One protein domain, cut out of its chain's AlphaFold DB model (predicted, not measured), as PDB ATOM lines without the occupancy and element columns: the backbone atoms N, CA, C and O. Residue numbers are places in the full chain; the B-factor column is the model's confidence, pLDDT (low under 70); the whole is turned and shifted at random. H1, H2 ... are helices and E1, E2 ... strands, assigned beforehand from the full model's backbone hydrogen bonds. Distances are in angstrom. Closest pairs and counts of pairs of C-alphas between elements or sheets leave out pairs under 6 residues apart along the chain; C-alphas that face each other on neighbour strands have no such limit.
ATOM      1  N   GLY A   9     -26.202  12.373  34.514       96.88
ATOM      2  CA  GLY A   9     -26.036  12.968  33.192       96.88
ATOM      3  C   GLY A   9     -26.521  14.411  33.177       96.88
ATOM      4  O   GLY A   9     -25.816  15.293  32.698       96.88
ATOM      5  N   VAL A  10     -27.692  14.667  33.765       96.69
ATOM      6  CA  VAL A  10     -28.247  16.023  33.861       96.69
ATOM      7  C   VAL A  10     -27.421  16.899  34.802       96.69
ATOM      8  O   VAL A  10     -27.121  18.038  34.453       96.69
ATOM      9  N   ASP A  11     -27.015  16.383  35.965       96.19
ATOM     10  CA  ASP A  11     -26.201  17.155  36.914       96.19
ATOM     11  C   ASP A  11     -24.816  17.485  36.339       96.19
ATOM     12  O   ASP A  11     -24.353  18.618  36.476       96.19
ATOM     13  N   GLY A  12     -24.192  16.538  35.628       95.06
ATOM     14  CA  GLY A  12     -22.937  16.774  34.912       95.06
ATOM     15  C   GLY A  12     -23.092  17.785  33.774       95.06
ATOM     16  O   GLY A  12     -22.310  18.728  33.682       95.06
ATOM     17  N   MET A  13     -24.141  17.646  32.955       97.50
ATOM     18  CA  MET A  13     -24.452  18.583  31.870       97.50
ATOM     19  C   MET A  13     -24.596  20.019  32.386       97.50
ATOM     20  O   MET A  13     -24.079  20.940  31.763       97.50
ATOM     21  N   ILE A  14     -25.266  20.223  33.524       96.06
ATOM     22  CA  ILE A  14     -25.426  21.558  34.118       96.06
ATOM     23  C   ILE A  14     -24.074  22.138  34.549       96.06
ATOM     24  O   ILE A  14     -23.845  23.327  34.341       96.06
ATOM     25  N   SER A  15     -23.178  21.321  35.114       94.62
ATOM     26  CA  SER A  15     -21.830  21.776  35.478       94.62
ATOM     27  C   SER A  15     -21.029  22.213  34.250       94.62
ATOM     28  O   SER A  15     -20.426  23.281  34.278       94.62
ATOM     29  N   VAL A  16     -21.067  21.430  33.165       96.44
ATOM     30  CA  VAL A  16     -20.381  21.775  31.907       96.44
ATOM     31  C   VAL A  16     -20.979  23.041  31.296       96.44
ATOM     32  O   VAL A  16     -20.250  23.966  30.977       96.44
ATOM     33  N   MET A  17     -22.308  23.151  31.214       97.31
ATOM     34  CA  MET A  17     -22.948  24.379  30.727       97.31
ATOM     35  C   MET A  17     -22.543  25.608  31.547       97.31
ATOM     36  O   MET A  17     -22.322  26.669  30.975       97.31
ATOM     37  N   ALA A  18     -22.440  25.485  32.874       95.88
ATOM     38  CA  ALA A  18     -22.001  26.585  33.727       95.88
ATOM     39  C   ALA A  18     -20.541  26.992  33.456       95.88
ATOM     40  O   ALA A  18     -20.256  28.187  33.438       95.88
ATOM     41  N   HIS A  19     -19.655  26.019  33.221       96.38
ATOM     42  CA  HIS A  19     -18.265  26.249  32.819       96.38
ATOM     43  C   HIS A  19     -18.196  27.024  31.492       96.38
ATOM     44  O   HIS A  19     -17.706  28.149  31.474       96.38
ATOM     45  N   GLU A  20     -18.832  26.515  30.437       96.12
ATOM     46  CA  GLU A  20     -18.841  27.148  29.106       96.12
ATOM     47  C   GLU A  20     -19.470  28.553  29.132       96.12
ATOM     48  O   GLU A  20     -19.041  29.476  28.444       96.12
ATOM     49  N   MET A  21     -20.507  28.755  29.955       95.94
ATOM     50  CA  MET A  21     -21.113  30.075  30.139       95.94
ATOM     51  C   MET A  21     -20.174  31.056  30.847       95.94
ATOM     52  O   MET A  21     -20.220  32.250  30.544       95.94
ATOM     53  N   ALA A  22     -19.364  30.586  31.800       95.06
ATOM     54  CA  ALA A  22     -18.381  31.424  32.478       95.06
ATOM     55  C   ALA A  22     -17.293  31.877  31.501       95.06
ATOM     56  O   ALA A  22     -16.939  33.055  31.489       95.06
ATOM     57  N   GLU A  23     -16.829  30.974  30.645       94.00
ATOM     58  CA  GLU A  23     -15.819  31.254  29.625       94.00
ATOM     59  C   GLU A  23     -16.342  32.196  28.544       94.00
ATOM     60  O   GLU A  23     -15.768  33.266  28.318       94.00
ATOM     61  N   LEU A  24     -17.532  31.910  28.008       94.75
ATOM     62  CA  LEU A  24     -18.223  32.803  27.080       94.75
ATOM     63  C   LEU A  24     -18.414  34.211  27.664       94.75
ATOM     64  O   LEU A  24     -18.313  35.199  26.940       94.75
ATOM     65  N   ALA A  25     -18.712  34.330  28.961       94.94
ATOM     66  CA  ALA A  25     -18.894  35.627  29.610       94.94
ATOM     67  C   ALA A  25     -17.565  36.351  29.882       94.94
ATOM     68  O   ALA A  25     -17.505  37.580  29.788       94.94
ATOM     69  N   ALA A  26     -16.514  35.613  30.234       93.00
ATOM     70  CA  ALA A  26     -15.220  36.166  30.616       93.00
ATOM     71  C   ALA A  26     -14.343  36.529  29.410       93.00
ATOM     72  O   ALA A  26     -13.532  37.454  29.504       93.00
ATOM     73  N   ASN A  27     -14.505  35.835  28.282       92.44
ATOM     74  CA  ASN A  27     -13.625  35.965  27.127       92.44
ATOM     75  C   ASN A  27     -14.329  35.742  25.763       92.44
ATOM     76  O   ASN A  27     -13.805  35.047  24.892       92.44
ATOM     77  N   PRO A  28     -15.472  36.404  25.484       91.56
ATOM     78  CA  PRO A  28     -16.299  36.130  24.295       91.56
ATOM     79  C   PRO A  28     -15.606  36.375  22.945       91.56
ATOM     80  O   PRO A  28     -16.073  35.899  21.913       91.56
ATOM     81  N   LEU A  29     -14.547  37.188  22.932       90.00
ATOM     82  CA  LEU A  29     -13.818  37.607  21.731       90.00
ATOM     83  C   LEU A  29     -12.342  37.193  21.767       90.00
ATOM     84  O   LEU A  29     -11.563  37.697  20.958       90.00
ATOM     85  N   VAL A  30     -11.957  36.300  22.690       87.31
ATOM     86  CA  VAL A  30     -10.582  35.776  22.783       87.31
ATOM     87  C   VAL A  30      -9.556  36.903  23.027       87.31
ATOM     88  O   VAL A  30      -8.470  36.939  22.455       87.31
ATOM     89  N   ASN A  31      -9.929  37.902  23.831       85.69
ATOM     90  CA  ASN A  31      -9.127  39.106  24.069       85.69
ATOM     91  C   ASN A  31      -9.287  39.710  25.476       85.69
ATOM     92  O   ASN A  31      -8.908  40.867  25.685       85.69
ATOM     93  N   ALA A  32      -9.872  38.966  26.417       89.94
ATOM     94  CA  ALA A  32     -10.155  39.437  27.767       89.94
ATOM     95  C   ALA A  32      -9.491  38.542  28.823       89.94
ATOM     96  O   ALA A  32      -8.264  38.508  28.906       89.94
ATOM     97  N   TRP A  33     -10.268  37.866  29.672       90.19
ATOM     98  CA  TRP A  33      -9.735  37.137  30.821       90.19
ATOM     99  C   TRP A  33      -9.357  35.708  30.435       90.19
ATOM    100  O   TRP A  33     -10.217  34.841  30.319       90.19
ATOM    101  N   TYR A  34      -8.058  35.471  30.272       91.06
ATOM    102  CA  TYR A  34      -7.474  34.157  30.019       91.06
ATOM    103  C   TYR A  34      -6.065  34.058  30.625       91.06
ATOM    104  O   TYR A  34      -5.476  35.059  31.046       91.06
ATOM    105  N   ALA A  35      -5.516  32.848  30.667       87.69
ATOM    106  CA  ALA A  35      -4.156  32.549  31.082       87.69
ATOM    107  C   ALA A  35      -3.304  32.013  29.922       87.69
ATOM    108  O   ALA A  35      -3.800  31.486  28.927       87.69
ATOM    109  N   GLY A  36      -1.985  32.134  30.077       84.56
ATOM    110  CA  GLY A  36      -1.007  31.740  29.064       84.56
ATOM    111  C   GLY A  36      -0.465  32.918  28.251       84.56
ATOM    112  O   GLY A  36      -0.939  34.048  28.346       84.56
ATOM    113  N   GLY A  37       0.601  32.653  27.493       81.31
ATOM    114  CA  GLY A  37       1.294  33.666  26.688       81.31
ATOM    115  C   GLY A  37       0.855  33.728  25.225       81.31
ATOM    116  O   GLY A  37       1.234  34.667  24.531       81.31
ATOM    117  N   ASP A  38       0.088  32.740  24.754       83.19
ATOM    118  CA  ASP A  38      -0.377  32.658  23.370       83.19
ATOM    119  C   ASP A  38      -1.842  33.120  23.269       83.19
ATOM    120  O   ASP A  38      -2.739  32.399  23.701       83.19
ATOM    121  N   PRO A  39      -2.115  34.304  22.695       77.44
ATOM    122  CA  PRO A  39      -3.477  34.806  22.535       77.44
ATOM    123  C   PRO A  39      -4.294  34.037  21.482       77.44
ATOM    124  O   PRO A  39      -5.498  34.248  21.385       77.44
ATOM    125  N   THR A  40      -3.673  33.176  20.669       83.69
ATOM    126  CA  THR A  40      -4.369  32.372  19.646       83.69
ATOM    127  C   THR A  40      -4.844  31.012  20.158       83.69
ATOM    128  O   THR A  40      -5.648  30.360  19.494       83.69
ATOM    129  N   ALA A  41      -4.384  30.611  21.345       81.12
ATOM    130  CA  ALA A  41      -4.813  29.417  22.066       81.12
ATOM    131  C   ALA A  41      -4.855  29.708  23.581       81.12
ATOM    132  O   ALA A  41      -4.065  29.136  24.341       81.12
ATOM    133  N   PRO A  42      -5.705  30.653  24.023       86.06
ATOM    134  CA  PRO A  42      -5.777  31.017  25.429       86.06
ATOM    135  C   PRO A  42      -6.322  29.860  26.270       86.06
ATOM    136  O   PRO A  42      -7.258  29.185  25.857       86.06
ATOM    137  N   VAL A  43      -5.756  29.673  27.464       91.38
ATOM    138  CA  VAL A  43      -6.367  28.834  28.504       91.38
ATOM    139  C   VAL A  43      -7.397  29.696  29.212       91.38
ATOM    140  O   VAL A  43      -7.040  30.745  29.757       91.38
ATOM    141  N   GLU A  44      -8.663  29.313  29.195       93.38
ATOM    142  CA  GLU A  44      -9.712  30.160  29.747       93.38
ATOM    143  C   GLU A  44      -9.696  30.105  31.283       93.38
ATOM    144  O   GLU A  44      -9.109  29.228  31.921       93.38
ATOM    145  N   ILE A  45     -10.250  31.125  31.942       93.69
ATOM    146  CA  ILE A  45     -10.124  31.221  33.405       93.69
ATOM    147  C   ILE A  45     -10.923  30.148  34.156       93.69
ATOM    148  O   ILE A  45     -10.650  29.922  35.340       93.69
ATOM    149  N   ALA A  46     -11.911  29.513  33.517       94.69
ATOM    150  CA  ALA A  46     -12.625  28.403  34.129       94.69
ATOM    151  C   ALA A  46     -11.804  27.110  34.030       94.69
ATOM    152  O   ALA A  46     -11.734  26.413  35.041       94.69
ATOM    153  N   ASP A  47     -11.100  26.844  32.919       93.94
ATOM    154  CA  ASP A  47     -10.155  25.716  32.770       93.94
ATOM    155  C   ASP A  47      -9.180  25.561  33.945       93.94
ATOM    156  O   ASP A  47      -8.926  24.456  34.428       93.94
ATOM    157  N   LEU A  48      -8.659  26.675  34.473       93.50
ATOM    158  CA  LEU A  48      -7.728  26.668  35.613       93.50
ATOM    159  C   LEU A  48      -8.310  26.034  36.887       93.50
ATOM    160  O   LEU A  48      -7.569  25.697  37.812       93.50
ATOM    161  N   CYS A  49      -9.631  25.909  36.944       94.62
ATOM    162  CA  CYS A  49     -10.394  25.451  38.090       94.62
ATOM    163  C   CYS A  49     -11.157  24.154  37.817       94.62
ATOM    164  O   CYS A  49     -12.055  23.806  38.591       94.62
ATOM    165  N   GLU A  50     -10.817  23.436  36.742       92.62
ATOM    166  CA  GLU A  50     -11.469  22.175  36.403       92.62
ATOM    167  C   GLU A  50     -11.458  21.201  37.590       92.62
ATOM    168  O   GLU A  50     -10.427  20.904  38.201       92.62
ATOM    169  N   GLY A  51     -12.649  20.733  37.964       91.50
ATOM    170  CA  GLY A  51     -12.822  19.801  39.076       91.50
ATOM    171  C   GLY A  51     -12.724  20.407  40.485       91.50
ATOM    172  O   GLY A  51     -12.776  19.653  41.460       91.50
ATOM    173  N   ILE A  52     -12.614  21.734  40.625       95.19
ATOM    174  CA  ILE A  52     -12.632  22.427  41.921       95.19
ATOM    175  C   ILE A  52     -14.052  22.920  42.219       95.19
ATOM    176  O   ILE A  52     -14.612  23.737  41.492       95.19
ATOM    177  N   TYR A  53     -14.627  22.429  43.319       94.69
ATOM    178  CA  TYR A  53     -16.016  22.690  43.718       94.69
ATOM    179  C   TYR A  53     -16.143  23.292  45.127       94.69
ATOM    180  O   TYR A  53     -17.259  23.546  45.591       94.69
ATOM    181  N   GLY A  54     -15.032  23.496  45.836       95.19
ATOM    182  CA  GLY A  54     -15.027  23.965  47.218       95.19
ATOM    183  C   GLY A  54     -13.648  24.394  47.707       95.19
ATOM    184  O   GLY A  54     -12.630  24.068  47.089       95.19
ATOM    185  N   THR A  55     -13.613  25.070  48.860       94.00
ATOM    186  CA  THR A  55     -12.368  25.526  49.496       94.00
ATOM    187  C   THR A  55     -11.418  24.350  49.724       94.00
ATOM    188  O   THR A  55     -11.825  23.266  50.156       94.00
ATOM    189  N   GLY A  56     -10.141  24.565  49.402       92.25
ATOM    190  CA  GLY A  56      -9.078  23.570  49.527       92.25
ATOM    191  C   GLY A  56      -9.018  22.529  48.403       92.25
ATOM    192  O   GLY A  56      -8.221  21.605  48.517       92.25
ATOM    193  N   GLY A  57      -9.832  22.648  47.346       92.44
ATOM    194  CA  GLY A  57      -9.756  21.797  46.151       92.44
ATOM    195  C   GLY A  57      -8.464  21.945  45.321       92.44
ATOM    196  O   GLY A  57      -7.656  22.853  45.507       92.44
ATOM    197  N   GLY A  58      -8.255  21.036  44.375       88.56
ATOM    198  CA  GLY A  58      -7.055  20.945  43.540       88.56
ATOM    199  C   GLY A  58      -6.251  19.669  43.804       88.56
ATOM    200  O   GLY A  58      -6.455  18.971  44.797       88.56
ATOM    201  N   GLY A  59      -5.357  19.313  42.878       81.25
ATOM    202  CA  GLY A  59      -4.498  18.130  43.029       81.25
ATOM    203  C   GLY A  59      -5.272  16.819  43.232       81.25
ATOM    204  O   GLY A  59      -4.845  15.971  44.010       81.25
ATOM    205  N   SER A  60      -6.399  16.642  42.532       84.00
ATOM    206  CA  SER A  60      -7.365  15.525  42.657       84.00
ATOM    207  C   SER A  60      -8.346  15.596  43.836       84.00
ATOM    208  O   SER A  60      -9.200  14.718  43.963       84.00
ATOM    209  N   TYR A  61      -8.272  16.618  44.690       90.25
ATOM    210  CA  TYR A  61      -9.275  16.861  45.726       90.25
ATOM    211  C   TYR A  61     -10.329  17.852  45.222       90.25
ATOM    212  O   TYR A  61      -9.997  18.920  44.723       90.25
ATOM    213  N   THR A  62     -11.613  17.529  45.358       90.06
ATOM    214  CA  THR A  62     -12.714  18.377  44.861       90.06
ATOM    215  C   THR A  62     -12.994  19.602  45.737       90.06
ATOM    216  O   THR A  62     -13.694  20.517  45.302       90.06
ATOM    217  N   GLY A  63     -12.434  19.645  46.948       93.19
ATOM    218  CA  GLY A  63     -12.663  20.705  47.924       93.19
ATOM    219  C   GLY A  63     -13.787  20.393  48.911       93.19
ATOM    220  O   GLY A  63     -14.450  19.355  48.846       93.19
ATOM    221  N   GLN A  64     -14.000  21.304  49.857       93.69
ATOM    222  CA  GLN A  64     -15.057  21.184  50.859       93.69
ATOM    223  C   GLN A  64     -16.437  21.452  50.245       93.69
ATOM    224  O   GLN A  64     -16.739  22.563  49.811       93.69
ATOM    225  N   MET A  65     -17.292  20.430  50.235       93.25
ATOM    226  CA  MET A  65     -18.645  20.490  49.675       93.25
ATOM    227  C   MET A  65     -19.703  20.258  50.751       93.25
ATOM    228  O   MET A  65     -19.437  19.696  51.812       93.25
ATOM    229  N   LEU A  66     -20.929  20.673  50.451       94.62
ATOM    230  CA  LEU A  66     -22.094  20.429  51.283       94.62
ATOM    231  C   LEU A  66     -22.596  18.996  51.084       94.62
ATOM    232  O   LEU A  66     -22.608  18.469  49.967       94.62
ATOM    233  N   GLU A  67     -23.087  18.397  52.166       95.06
ATOM    234  CA  GLU A  67     -23.725  17.083  52.141       95.06
ATOM    235  C   GLU A  67     -25.224  17.193  52.428       95.06
ATOM    236  O   GLU A  67     -25.685  17.880  53.344       95.06
ATOM    237  N   GLY A  68     -26.016  16.526  51.597       94.44
ATOM    238  CA  GLY A  68     -27.451  16.394  51.773       94.44
ATOM    239  C   GLY A  68     -27.789  15.247  52.716       94.44
ATOM    240  O   GLY A  68     -27.081  14.246  52.780       94.44
ATOM    241  N   ARG A  69     -28.944  15.333  53.387       94.38
ATOM    242  CA  ARG A  69     -29.480  14.224  54.209       94.38
ATOM    243  C   ARG A  69     -29.711  12.936  53.411       94.38
ATOM    244  O   ARG A  69     -29.791  11.856  53.977       94.38
ATOM    245  N   ASP A  70     -29.842  13.066  52.097       93.88
ATOM    246  CA  ASP A  70     -29.982  11.993  51.122       93.88
ATOM    247  C   ASP A  70     -28.635  11.452  50.604       93.88
ATOM    248  O   ASP A  70     -28.626  10.653  49.662       93.88
ATOM    249  N   GLY A  71     -27.511  11.892  51.181       94.56
ATOM    250  CA  GLY A  71     -26.150  11.498  50.812       94.56
ATOM    251  C   GLY A  71     -25.621  12.158  49.535       94.56
ATOM    252  O   GLY A  71     -24.568  11.762  49.041       94.56
ATOM    253  N   ALA A  72     -26.355  13.116  48.963       95.88
ATOM    254  CA  ALA A  72     -25.890  13.888  47.817       95.88
ATOM    255  C   ALA A  72     -24.797  14.883  48.212       95.88
ATOM    256  O   ALA A  72     -24.848  15.457  49.298       95.88
ATOM    257  N   THR A  73     -23.863  15.143  47.301       94.62
ATOM    258  CA  THR A  73     -22.803  16.142  47.491       94.62
ATOM    259  C   THR A  73     -23.018  17.291  46.510       94.62
ATOM    260  O   THR A  73     -23.323  17.052  45.343       94.62
ATOM    261  N   TYR A  74     -22.919  18.532  46.979       96.06
ATOM    262  CA  TYR A  74     -23.219  19.730  46.190       96.06
ATOM    263  C   TYR A  74     -22.483  20.944  46.753       96.06
ATOM    264  O   TYR A  74     -21.976  20.904  47.871       96.06
ATOM    265  N   ASN A  75     -22.437  22.039  46.004       95.81
ATOM    266  CA  ASN A  75     -21.781  23.267  46.453       95.81
ATOM    267  C   ASN A  75     -22.660  24.517  46.306       95.81
ATOM    268  O   ASN A  75     -22.333  25.571  46.842       95.81
ATOM    269  N   MET A  76     -23.819  24.392  45.654       94.88
ATOM    270  CA  MET A  76     -24.734  25.502  45.428       94.88
ATOM    271  C   MET A  76     -26.185  25.099  45.706       94.88
ATOM    272  O   MET A  76     -26.669  24.068  45.231       94.88
ATOM    273  N   ASN A  77     -26.906  25.944  46.448       94.38
ATOM    274  CA  ASN A  77     -28.360  25.861  46.569       94.38
ATOM    275  C   ASN A  77     -29.006  26.770  45.518       94.38
ATOM    276  O   ASN A  77     -28.796  27.980  45.535       94.38
ATOM    277  N   GLY A  78     -29.808  26.199  44.625       92.38
ATOM    278  CA  GLY A  78     -30.741  26.957  43.798       92.38
ATOM    279  C   GLY A  78     -32.108  27.104  44.466       92.38
ATOM    280  O   GLY A  78     -32.306  26.739  45.622       92.38
ATOM    281  N   ILE A  79     -33.098  27.581  43.707       91.69
ATOM    282  CA  ILE A  79     -34.451  27.847  44.234       91.69
ATOM    283  C   ILE A  79     -35.160  26.556  44.691       91.69
ATOM    284  O   ILE A  79     -35.872  26.554  45.690       91.69
ATOM    285  N   ARG A  80     -35.006  25.452  43.947       93.44
ATOM    286  CA  ARG A  80     -35.669  24.155  44.230       93.44
ATOM    287  C   ARG A  80     -34.763  22.938  44.048       93.44
ATOM    288  O   ARG A  80     -35.219  21.802  44.153       93.44
ATOM    289  N   ARG A  81     -33.511  23.171  43.675       95.44
ATOM    290  CA  ARG A  81     -32.545  22.165  43.232       95.44
ATOM    291  C   ARG A  81     -31.197  22.507  43.847       95.44
ATOM    292  O   ARG A  81     -30.948  23.665  44.178       95.44
ATOM    293  N   ARG A  82     -30.353  21.499  44.011       96.06
ATOM    294  CA  ARG A  82     -28.967  21.663  44.461       96.06
ATOM    295  C   ARG A  82     -28.069  21.412  43.267       96.06
ATOM    296  O   ARG A  82     -28.429  20.607  42.416       96.06
ATOM    297  N   TYR A  83     -26.928  22.071  43.199       95.69
ATOM    298  CA  TYR A  83     -26.023  21.932  42.068       95.69
ATOM    299  C   TYR A  83     -24.602  21.712  42.551       95.69
ATOM    300  O   TYR A  83     -24.209  22.183  43.622       95.69
ATOM    301  N   LEU A  84     -23.863  20.960  41.748       95.31
ATOM    302  CA  LEU A  84     -22.425  20.842  41.847       95.31
ATOM    303  C   LEU A  84     -21.871  21.544  40.609       95.31
ATOM    304  O   LEU A  84     -21.996  21.018  39.510       95.31
ATOM    305  N   VAL A  85     -21.376  22.764  40.789       95.25
ATOM    306  CA  VAL A  85     -20.875  23.616  39.702       95.25
ATOM    307  C   VAL A  85     -19.426  23.977  39.958       95.25
ATOM    308  O   VAL A  85     -19.059  24.330  41.079       95.25
ATOM    309  N   GLN A  86     -18.597  23.866  38.933       94.31
ATOM    310  CA  GLN A  86     -17.190  24.228  39.009       94.31
ATOM    311  C   GLN A  86     -17.003  25.697  39.421       94.31
ATOM    312  O   GLN A  86     -17.819  26.565  39.107       94.31
ATOM    313  N   TRP A  87     -15.934  25.960  40.165       95.38
ATOM    314  CA  TRP A  87     -15.502  27.304  40.536       95.38
ATOM    315  C   TRP A  87     -14.703  27.976  39.413       95.38
ATOM    316  O   TRP A  87     -14.242  27.317  38.489       95.38
ATOM    317  N   VAL A  88     -14.513  29.293  39.498       95.00
ATOM    318  CA  VAL A  88     -13.788  30.077  38.480       95.00
ATOM    319  C   VAL A  88     -12.586  30.765  39.119       95.00
ATOM    320  O   VAL A  88     -12.631  31.128  40.299       95.00
ATOM    321  N   TRP A  89     -11.501  30.938  38.362       94.81
ATOM    322  CA  TRP A  89     -10.295  31.594  38.857       94.81
ATOM    323  C   TRP A  89     -10.566  33.053  39.246       94.81
ATOM    324  O   TRP A  89     -11.157  33.817  38.483       94.81
ATOM    325  N   ASN A  90     -10.081  33.460  40.421       92.69
ATOM    326  CA  ASN A  90     -10.157  34.834  40.900       92.69
ATOM    327  C   ASN A  90      -8.759  35.365  41.244       92.69
ATOM    328  O   ASN A  90      -8.085  34.885  42.156       92.69
ATOM    329  N   HIS A  91      -8.349  36.426  40.544       91.50
ATOM    330  CA  HIS A  91      -7.036  37.050  40.713       91.50
ATOM    331  C   HIS A  91      -6.854  37.778  42.060       91.50
ATOM    332  O   HIS A  91      -5.727  38.063  42.453       91.50
ATOM    333  N   VAL A  92      -7.940  38.132  42.756       92.12
ATOM    334  CA  VAL A  92      -7.881  38.832  44.050       92.12
ATOM    335  C   VAL A  92      -7.402  37.883  45.143       92.12
ATOM    336  O   VAL A  92      -6.549  38.250  45.946       92.12
ATOM    337  N   VAL A  93      -7.919  36.653  45.138       92.00
ATOM    338  CA  VAL A  93      -7.552  35.600  46.100       92.00
ATOM    339  C   VAL A  93      -6.469  34.659  45.564       92.00
ATOM    340  O   VAL A  93      -5.955  33.834  46.309       92.00
ATOM    341  N   ASN A  94      -6.074  34.809  44.291       91.88
ATOM    342  CA  ASN A  94      -5.133  33.929  43.583       91.88
ATOM    343  C   ASN A  94      -5.509  32.447  43.694       91.88
ATOM    344  O   ASN A  94      -4.656  31.581  43.907       91.88
ATOM    345  N   TYR A  95      -6.805  32.172  43.584       93.19
ATOM    346  CA  TYR A  95      -7.363  30.840  43.721       93.19
ATOM    347  C   TYR A  95      -8.741  30.766  43.052       93.19
ATOM    348  O   TYR A  95      -9.346  31.786  42.710       93.19
ATOM    349  N   CYS A  96      -9.238  29.549  42.853       94.50
ATOM    350  CA  CYS A  96     -10.600  29.318  42.390       94.50
ATOM    351  C   CYS A  96     -11.586  29.733  43.480       94.50
ATOM    352  O   CYS A  96     -11.380  29.408  44.644       94.50
ATOM    353  N   THR A  97     -12.668  30.419  43.123       94.44
ATOM    354  CA  THR A  97     -13.684  30.849  44.090       94.44
ATOM    355  C   THR A  97     -15.090  30.546  43.591       94.44
ATOM    356  O   THR A  97     -15.344  30.465  42.385       94.44
ATOM    357  N   GLY A  98     -16.024  30.391  44.526       92.75
ATOM    358  CA  GLY A  98     -17.411  30.102  44.209       92.75
ATOM    359  C   GLY A  98     -18.357  30.245  45.404       92.75
ATOM    360  O   GLY A  98     -17.968  30.739  46.460       92.75
TER     361      GLY A  98
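AT A GLANCE: This is residues 9 to 98 of the 103 residues of an uncharacterized protein of Opuntia streptacantha (UniProt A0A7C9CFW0). This is a domain with little regular structure, in which a single helix, H1, runs along one side of a long winding stretch, residues 27 to 87, that ends in a small two-stranded hairpin, E1 and E2. The 90 printed residues hold one named helix and two named strands, in the order H1, E1, E2, with an antiparallel sheet E1 - E2. The class is mixed, with only 24 residues in named elements. The whole is compact, radius of gyration of the C-alphas 14.1 A, and spans 46 by 24 by 21 A.

HOW THE PARTS SIT: E1, residues 88 to 90, and E2, residues 95 to 97, form an antiparallel hairpin, with N 90 and O 95 within hydrogen-bond range at 2.9 A. The closest C-alphas of E1 and H1, residues 9 to 26, are those of Val 88 and Ala 22, 7.7 A apart. H1 and E2 are apart, with no C-alphas within 8 A. In H1 every O i to N i+4 pair is within hydrogen-bond range.

IN THESE COORDINATES: H1 measures 25.7 A from C-alpha 9 at (-26.036, 12.968, 33.192) to C-alpha 26. E2 ends at C-alpha 97 (-13.684, 30.849, 44.090).

THE WHOLE: The link from H1 to E1 is long, 61 residues. The printed part has no cut, and no printed residue is under 70 in pLDDT.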